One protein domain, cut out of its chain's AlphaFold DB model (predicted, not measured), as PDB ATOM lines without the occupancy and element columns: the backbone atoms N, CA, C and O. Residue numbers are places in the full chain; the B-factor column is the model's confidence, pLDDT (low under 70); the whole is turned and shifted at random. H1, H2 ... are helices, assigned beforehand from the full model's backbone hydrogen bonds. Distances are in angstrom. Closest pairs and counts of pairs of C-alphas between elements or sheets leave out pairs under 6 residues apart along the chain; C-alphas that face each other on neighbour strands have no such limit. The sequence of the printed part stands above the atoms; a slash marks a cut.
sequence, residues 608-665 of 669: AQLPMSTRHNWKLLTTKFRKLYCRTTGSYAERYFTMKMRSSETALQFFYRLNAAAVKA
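AT A GLANCE: This is residues 608 to 665 of the 669 residues of an uncharacterized protein of Phytophthora megakarya (UniProt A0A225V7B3). The printed part is stretched out like a dumbbell, with a small helical corner, H1 and H2, at one end and a helical hairpin, H3 and H4, at the other. The link between H2 and H3 is the bridge, and the two ends have no contact between their helices. There are 58 residues with four named helices, in the order H1, H2, H3, H4 along the chain, and no named strand; the class is all helix. The whole is extended, with a radius of gyration of the C-alphas of 17.3 A, and its outline is a rod of 50 by 24 by 12 A.

HOW THE PARTS SIT: From the first printed residue, H1, residues 612 to 615, comes first, and a tight link of 2 residues joins it to H2, residues 618 to 628. H1 and H2 only just touch, with 3 pairs of C-alphas within 8 A, and they touch only at the corner by their link. Their closest C-alphas are those of Thr 614 and Leu 621, 5.5 A apart. A short link of 7 residues follows to H3, residues 636 to 641, and H2 and H3 are apart. A short link of 9 residues then leads to H4, residues 651 to 663. H3 and H4 form a helical hairpin and touch, with the C-alphas of Tyr 640 and Ala 661 the closest at 5.6 A. H4 touches H3 with residues 658 to 662 alone. Their lines stand at a steep tilt of 39 degrees and they run opposite ways. H4 is apart from H1 and from H2, and H1 is apart from H3. In H2, H3 and H4 every O i to N i+4 pair is within hydrogen-bond range, while H1 is too short for such a pair and has its one O i to N i+3 pair within range.

IN THESE COORDINATES: H1 begins at C-alpha 612, at (-15.938, -10.338, -7.499), and measures 5.2 A from first to last C-alpha. H2 measures 15.1 A and ends at C-alpha 628, at (-18.736, -21.443, -20.548). H3 is 8.9 A long, from Tyr 636 to Phe 641. H4, the longest helix with 13 residues, measures 18.4 A and ends at C-alpha 663, at (-13.695, -38.966, -41.696).

THE WHOLE: The two C-alphas farthest apart are those of Met 612 and Leu 652, at 50.2 A, while the first and last printed C-alphas, of Ala 608 and Ala 665, are 36.9 A apart. The printed part has no cut, and no link between the helices is long. The mean pLDDT of the printed part is 76.8. It is under 70 at residues 612, 616 and 626 and at residues 628 to 635, of which 628 belongs to H2 and 629 to 635 make the link from H2 to H3. H4 has a mean pLDDT of 86.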
ATOM      1  N   ALA A 608     -20.849  -9.456 -15.042       72.25
ATOM      2  CA  ALA A 608     -21.449  -8.985 -13.795       72.25
ATOM      3  C   ALA A 608     -21.925 -10.156 -12.914       72.25
ATOM      4  O   ALA A 608     -21.732 -10.131 -11.696       72.25
ATOM      5  N   GLN A 609     -22.439 -11.220 -13.542       71.06
ATOM      6  CA  GLN A 609     -22.893 -12.453 -12.883       71.06
ATOM      7  C   GLN A 609     -21.757 -13.277 -12.240       71.06
ATOM      8  O   GLN A 609     -22.023 -14.181 -11.447       71.06
ATOM      9  N   LEU A 610     -20.480 -12.987 -12.532       75.50
ATOM     10  CA  LEU A 610     -19.354 -13.661 -11.877       75.50
ATOM     11  C   LEU A 610     -19.029 -13.045 -10.501       75.50
ATOM     12  O   LEU A 610     -19.009 -11.816 -10.367       75.50
ATOM     13  N   PRO A 611     -18.672 -13.866  -9.487       78.31
ATOM     14  CA  PRO A 611     -18.197 -13.376  -8.195       78.31
ATOM     15  C   PRO A 611     -17.016 -12.409  -8.333       78.31
ATOM     16  O   PRO A 611     -16.133 -12.603  -9.173       78.31
ATOM     17  N   MET A 612     -16.958 -11.399  -7.461       68.50
ATOM     18  CA  MET A 612     -15.938 -10.338  -7.499       68.50
ATOM     19  C   MET A 612     -14.503 -10.908  -7.499       68.50
ATOM     20  O   MET A 612     -13.654 -10.453  -8.262       68.50
ATOM     21  N   SER A 613     -14.260 -11.971  -6.724       73.38
ATOM     22  CA  SER A 613     -12.989 -12.713  -6.657       73.38
ATOM     23  C   SER A 613     -12.611 -13.447  -7.952       73.38
ATOM     24  O   SER A 613     -11.432 -13.675  -8.209       73.38
ATOM     25  N   THR A 614     -13.593 -13.802  -8.786       74.69
ATOM     26  CA  THR A 614     -13.359 -14.369 -10.122       74.69
ATOM     27  C   THR A 614     -13.034 -13.275 -11.131       74.69
ATOM     28  O   THR A 614     -12.099 -13.446 -11.905       74.69
ATOM     29  N   ARG A 615     -13.745 -12.138 -11.096       75.75
ATOM     30  CA  ARG A 615     -13.495 -10.997 -11.995       75.75
ATOM     31  C   ARG A 615     -12.074 -10.436 -11.857       75.75
ATOM     32  O   ARG A 615     -11.412 -10.216 -12.862       75.75
ATOM     33  N   HIS A 616     -11.582 -10.287 -10.626       69.75
ATOM     34  CA  HIS A 616     -10.244  -9.739 -10.356       69.75
ATOM     35  C   HIS A 616      -9.095 -10.748 -10.548       69.75
ATOM     36  O   HIS A 616      -7.929 -10.373 -10.442       69.75
ATOM     37  N   ASN A 617      -9.381 -12.023 -10.839       78.56
ATOM     38  CA  ASN A 617      -8.360 -13.047 -11.055       78.56
ATOM     39  C   ASN A 617      -8.391 -13.539 -12.507       78.56
ATOM     40  O   ASN A 617      -9.181 -14.415 -12.862       78.56
ATOM     41  N   TRP A 618      -7.475 -13.024 -13.332       70.75
ATOM     42  CA  TRP A 618      -7.374 -13.352 -14.760       70.75
ATOM     43  C   TRP A 618      -7.346 -14.862 -15.049       70.75
ATOM     44  O   TRP A 618      -8.010 -15.317 -15.981       70.75
ATOM     45  N   LYS A 619      -6.651 -15.671 -14.235       81.94
ATOM     46  CA  LYS A 619      -6.589 -17.135 -14.420       81.94
ATOM     47  C   LYS A 619      -7.942 -17.804 -14.156       81.94
ATOM     48  O   LYS A 619      -8.318 -18.736 -14.866       81.94
ATOM     49  N   LEU A 620      -8.699 -17.324 -13.167       77.62
ATOM     50  CA  LEU A 620     -10.017 -17.873 -12.837       77.62
ATOM     51  C   LEU A 620     -11.096 -17.389 -13.819       77.62
ATOM     52  O   LEU A 620     -11.907 -18.198 -14.276       77.62
ATOM     53  N   LEU A 621     -11.047 -16.111 -14.217       78.56
ATOM     54  CA  LEU A 621     -11.895 -15.514 -15.251       78.56
ATOM     55  C   LEU A 621     -11.732 -16.229 -16.597       78.56
ATOM     56  O   LEU A 621     -12.714 -16.720 -17.150       78.56
ATOM     57  N   THR A 622     -10.499 -16.358 -17.099       74.19
ATOM     58  CA  THR A 622     -10.221 -17.058 -18.368       74.19
ATOM     59  C   THR A 622     -10.600 -18.536 -18.308       74.19
ATOM     60  O   THR A 622     -11.130 -19.059 -19.285       74.19
ATOM     61  N   THR A 623     -10.428 -19.208 -17.164       76.38
ATOM     62  CA  THR A 623     -10.885 -20.598 -16.979       76.38
ATOM     63  C   THR A 623     -12.412 -20.713 -17.027       76.38
ATOM     64  O   THR A 623     -12.936 -21.623 -17.671       76.38
ATOM     65  N   LYS A 624     -13.148 -19.796 -16.383       75.25
ATOM     66  CA  LYS A 624     -14.620 -19.756 -16.431       75.25
ATOM     67  C   LYS A 624     -15.123 -19.419 -17.836       75.25
ATOM     68  O   LYS A 624     -15.951 -20.157 -18.359       75.25
ATOM     69  N   PHE A 625     -14.567 -18.394 -18.481       74.56
ATOM     70  CA  PHE A 625     -14.881 -18.028 -19.866       74.56
ATOM     71  C   PHE A 625     -14.614 -19.185 -20.841       74.56
ATOM     72  O   PHE A 625     -15.486 -19.541 -21.634       74.56
ATOM     73  N   ARG A 626     -13.456 -19.853 -20.722       69.00
ATOM     74  CA  ARG A 626     -13.105 -21.009 -21.559       69.00
ATOM     75  C   ARG A 626     -14.032 -22.209 -21.332       69.00
ATOM     76  O   ARG A 626     -14.300 -22.931 -22.280       69.00
ATOM     77  N   LYS A 627     -14.547 -22.421 -20.115       71.25
ATOM     78  CA  LYS A 627     -15.532 -23.486 -19.839       71.25
ATOM     79  C   LYS A 627     -16.954 -23.149 -20.305       71.25
ATOM     80  O   LYS A 627     -17.676 -24.061 -20.687       71.25
ATOM     81  N   LEU A 628     -17.361 -21.877 -20.254       64.75
ATOM     82  CA  LEU A 628     -18.736 -21.443 -20.548       64.75
ATOM     83  C   LEU A 628     -18.965 -21.081 -22.026       64.75
ATOM     84  O   LEU A 628     -20.008 -21.419 -22.578       64.75
ATOM     85  N   TYR A 629     -17.998 -20.420 -22.670       53.97
ATOM     86  CA  TYR A 629     -18.145 -19.870 -24.024       53.97
ATOM     87  C   TYR A 629     -17.262 -20.581 -25.054       53.97
ATOM     88  O   TYR A 629     -17.742 -20.943 -26.130       53.97
ATOM     89  N   CYS A 630     -15.993 -20.852 -24.735       59.47
ATOM     90  CA  CYS A 630     -15.090 -21.580 -25.633       59.47
ATOM     91  C   CYS A 630     -15.327 -23.099 -25.537       59.47
ATOM     92  O   CYS A 630     -14.501 -23.810 -24.962       59.47
ATOM     93  N   ARG A 631     -16.458 -23.584 -26.085       51.25
ATOM     94  CA  ARG A 631     -16.852 -25.013 -26.143       51.25
ATOM     95  C   ARG A 631     -15.625 -25.909 -26.319       51.25
ATOM     96  O   ARG A 631     -15.078 -26.007 -27.411       51.25
ATOM     97  N   THR A 632     -15.176 -26.548 -25.239       50.91
ATOM     98  CA  THR A 632     -13.792 -27.056 -25.166       50.91
ATOM     99  C   THR A 632     -13.583 -28.373 -25.929       50.91
ATOM    100  O   THR A 632     -12.484 -28.917 -25.980       50.91
ATOM    101  N   THR A 633     -14.634 -28.860 -26.590       51.91
ATOM    102  CA  THR A 633     -14.531 -29.689 -27.789       51.91
ATOM    103  C   THR A 633     -14.161 -28.809 -28.984       51.91
ATOM    104  O   THR A 633     -15.049 -28.250 -29.634       51.91
ATOM    105  N   GLY A 634     -12.868 -28.732 -29.301       58.22
ATOM    106  CA  GLY A 634     -12.401 -28.130 -30.550       58.22
ATOM    107  C   GLY A 634     -13.106 -28.713 -31.783       58.22
ATOM    108  O   GLY A 634     -13.716 -29.795 -31.722       58.22
ATOM    109  N   SER A 635     -13.036 -28.010 -32.914       69.12
ATOM    110  CA  SER A 635     -13.666 -28.471 -34.166       69.12
ATOM    111  C   SER A 635     -13.196 -29.888 -34.541       69.12
ATOM    112  O   SER A 635     -12.164 -30.356 -34.059       69.12
ATOM    113  N   TYR A 636     -13.939 -30.629 -35.371       71.81
ATOM    114  CA  TYR A 636     -13.488 -31.977 -35.754       71.81
ATOM    115  C   TYR A 636     -12.117 -31.948 -36.459       71.81
ATOM    116  O   TYR A 636     -11.275 -32.793 -36.164       71.81
ATOM    117  N   ALA A 637     -11.850 -30.921 -37.275       73.88
ATOM    118  CA  ALA A 637     -10.539 -30.673 -37.872       73.88
ATOM    119  C   ALA A 637      -9.462 -30.330 -36.821       73.88
ATOM    120  O   ALA A 637      -8.384 -30.912 -36.825       73.88
ATOM    121  N   GLU A 638      -9.754 -29.453 -35.860       72.81
ATOM    122  CA  GLU A 638      -8.831 -29.128 -34.759       72.81
ATOM    123  C   GLU A 638      -8.505 -30.364 -33.906       72.81
ATOM    124  O   GLU A 638      -7.344 -30.605 -33.579       72.81
ATOM    125  N   ARG A 639      -9.502 -31.206 -33.607       77.94
ATOM    126  CA  ARG A 639      -9.319 -32.494 -32.918       77.94
ATOM    127  C   ARG A 639      -8.560 -33.527 -33.746       77.94
ATOM    128  O   ARG A 639      -8.010 -34.439 -33.143       77.94
ATOM    129  N   TYR A 640      -8.508 -33.398 -35.071       80.81
ATOM    130  CA  TYR A 640      -7.621 -34.181 -35.933       80.81
ATOM    131  C   TYR A 640      -6.181 -33.647 -35.860       80.81
ATOM    132  O   TYR A 640      -5.277 -34.387 -35.476       80.81
ATOM    133  N   PHE A 641      -5.963 -32.351 -36.118       76.81
ATOM    134  CA  PHE A 641      -4.624 -31.742 -36.139       76.81
ATOM    135  C   PHE A 641      -3.918 -31.716 -34.774       76.81
ATOM    136  O   PHE A 641      -2.691 -31.773 -34.714       76.81
ATOM    137  N   THR A 642      -4.661 -31.664 -33.665       80.50
ATOM    138  CA  THR A 642      -4.098 -31.727 -32.302       80.50
ATOM    139  C   THR A 642      -3.914 -33.158 -31.779       80.50
ATOM    140  O   THR A 642      -3.463 -33.344 -30.643       80.50
ATOM    141  N   MET A 643      -4.253 -34.191 -32.563       83.12
ATOM    142  CA  MET A 643      -4.327 -35.555 -32.048       83.12
ATOM    143  C   MET A 643      -2.957 -36.213 -31.871       83.12
ATOM    144  O   MET A 643      -2.278 -36.572 -32.827       83.12
ATOM    145  N   LYS A 644      -2.587 -36.453 -30.612       86.62
ATOM    146  CA  LYS A 644      -1.355 -37.163 -30.242       86.62
ATOM    147  C   LYS A 644      -1.602 -38.667 -30.080       86.62
ATOM    148  O   LYS A 644      -2.681 -39.083 -29.640       86.62
ATOM    149  N   MET A 645      -0.593 -39.470 -30.418       84.69
ATOM    150  CA  MET A 645      -0.542 -40.902 -30.099       84.69
ATOM    151  C   MET A 645      -0.468 -41.088 -28.579       84.69
ATOM    152  O   MET A 645       0.189 -40.302 -27.891       84.69
ATOM    153  N   ARG A 646      -1.167 -42.090 -28.041       89.38
ATOM    154  CA  ARG A 646      -1.114 -42.418 -26.606       89.38
ATOM    155  C   ARG A 646       0.043 -43.379 -26.324       89.38
ATOM    156  O   ARG A 646       0.360 -44.223 -27.150       89.38
ATOM    157  N   SER A 647       0.638 -43.296 -25.136       80.56
ATOM    158  CA  SER A 647       1.730 -44.192 -24.712       80.56
ATOM    159  C   SER A 647       1.317 -45.667 -24.593       80.56
ATOM    160  O   SER A 647       2.170 -46.543 -24.673       80.56
ATOM    161  N   SER A 648       0.022 -45.942 -24.426       87.56
ATOM    162  CA  SER A 648      -0.577 -47.284 -24.369       87.56
ATOM    163  C   SER A 648      -1.174 -47.765 -25.700       87.56
ATOM    164  O   SER A 648      -1.877 -48.772 -25.731       87.56
ATOM    165  N   GLU A 649      -0.951 -47.042 -26.797       90.81
ATOM    166  CA  GLU A 649      -1.586 -47.282 -28.095       90.81
ATOM    167  C   GLU A 649      -0.539 -47.666 -29.144       90.81
ATOM    168  O   GLU A 649       0.479 -46.995 -29.306       90.81
ATOM    169  N   THR A 650      -0.793 -48.741 -29.889       88.94
ATOM    170  CA  THR A 650       0.080 -49.122 -31.009       88.94
ATOM    171  C   THR A 650      -0.070 -48.137 -32.168       88.94
ATOM    172  O   THR A 650      -1.154 -47.605 -32.409       88.94
ATOM    173  N   ALA A 651       0.993 -47.944 -32.957       84.88
ATOM    174  CA  ALA A 651       0.958 -47.047 -34.117       84.88
ATOM    175  C   ALA A 651      -0.208 -47.357 -35.083       84.88
ATOM    176  O   ALA A 651      -0.833 -46.441 -35.609       84.88
ATOM    177  N   LEU A 652      -0.560 -48.636 -35.260       81.25
ATOM    178  CA  LEU A 652      -1.698 -49.057 -36.082       81.25
ATOM    179  C   LEU A 652      -3.052 -48.608 -35.496       81.25
ATOM    180  O   LEU A 652      -3.893 -48.088 -36.227       81.25
ATOM    181  N   GLN A 653      -3.256 -48.753 -34.182       82.62
ATOM    182  CA  GLN A 653      -4.456 -48.242 -33.501       82.62
ATOM    183  C   GLN A 653      -4.537 -46.712 -33.592       82.62
ATOM    184  O   GLN A 653      -5.615 -46.177 -33.855       82.62
ATOM    185  N   PHE A 654      -3.399 -46.018 -33.472       90.69
ATOM    186  CA  PHE A 654      -3.330 -44.574 -33.681       90.69
ATOM    187  C   PHE A 654      -3.731 -44.178 -35.106       90.69
ATOM    188  O   PHE A 654      -4.557 -43.282 -35.256       90.69
ATOM    189  N   PHE A 655      -3.246 -44.870 -36.146       87.38
ATOM    190  CA  PHE A 655      -3.672 -44.616 -37.529       87.38
ATOM    191  C   PHE A 655      -5.171 -44.870 -37.745       87.38
ATOM    192  O   PHE A 655      -5.837 -44.047 -38.372       87.38
ATOM    193  N   TYR A 656      -5.747 -45.936 -37.177       87.62
ATOM    194  CA  TYR A 656      -7.201 -46.144 -37.236       87.62
ATOM    195  C   TYR A 656      -7.979 -45.030 -36.523       87.62
ATOM    196  O   TYR A 656      -8.976 -44.541 -37.058       87.62
ATOM    197  N   ARG A 657      -7.510 -44.571 -35.356       90.50
ATOM    198  CA  ARG A 657      -8.106 -43.440 -34.628       90.50
ATOM    199  C   ARG A 657      -7.973 -42.122 -35.399       90.50
ATOM    200  O   ARG A 657      -8.916 -41.335 -35.401       90.50
ATOM    201  N   LEU A 658      -6.843 -41.903 -36.072       87.62
ATOM    202  CA  LEU A 658      -6.551 -40.737 -36.908       87.62
ATOM    203  C   LEU A 658      -7.460 -40.685 -38.140       87.62
ATOM    204  O   LEU A 658      -8.140 -39.683 -38.350       87.62
ATOM    205  N   ASN A 659      -7.585 -41.794 -38.868       88.12
ATOM    206  CA  ASN A 659      -8.486 -41.900 -40.017       88.12
ATOM    207  C   ASN A 659      -9.957 -41.742 -39.589       88.12
ATOM    208  O   ASN A 659     -10.711 -41.000 -40.216       88.12
ATOM    209  N   ALA A 660     -10.361 -42.341 -38.463       84.25
ATOM    210  CA  ALA A 660     -11.702 -42.157 -37.901       84.25
ATOM    211  C   ALA A 660     -11.989 -40.714 -37.433       84.25
ATOM    212  O   ALA A 660     -13.157 -40.335 -37.325       84.25
ATOM    213  N   ALA A 661     -10.960 -39.904 -37.158       84.75
ATOM    214  CA  ALA A 661     -11.102 -38.473 -36.893       84.75
ATOM    215  C   ALA A 661     -11.154 -37.643 -38.187       84.75
ATOM    216  O   ALA A 661     -12.001 -36.760 -38.269       84.75
ATOM    217  N   ALA A 662     -10.344 -37.957 -39.206       84.12
ATOM    218  CA  ALA A 662     -10.402 -37.299 -40.518       84.12
ATOM    219  C   ALA A 662     -11.760 -37.490 -41.214       84.12
ATOM    220  O   ALA A 662     -12.345 -36.507 -41.665       84.12
ATOM    221  N   VAL A 663     -12.328 -38.706 -41.194       82.62
ATOM    222  CA  VAL A 663     -13.695 -38.966 -41.696       82.62
ATOM    223  C   VAL A 663     -14.729 -38.097 -40.969       82.62
ATOM    224  O   VAL A 663     -15.612 -37.526 -41.600       82.62
ATOM    225  N   LYS A 664     -14.604 -37.938 -39.644       83.00
ATOM    226  CA  LYS A 664     -15.490 -37.076 -38.836       83.00
ATOM    227  C   LYS A 664     -15.213 -35.576 -38.999       83.00
ATOM    228  O   LYS A 664     -15.977 -34.772 -38.479       83.00
ATOM    229  N   ALA A 665     -14.128 -35.211 -39.676       82.44
ATOM    230  CA  ALA A 665     -13.708 -33.842 -39.953       82.44
ATOM    231  C   ALA A 665     -13.900 -33.442 -41.425       82.44
ATOM    232  O   ALA A 665     -13.487 -32.346 -41.792       82.44
TER     233      ALA A 665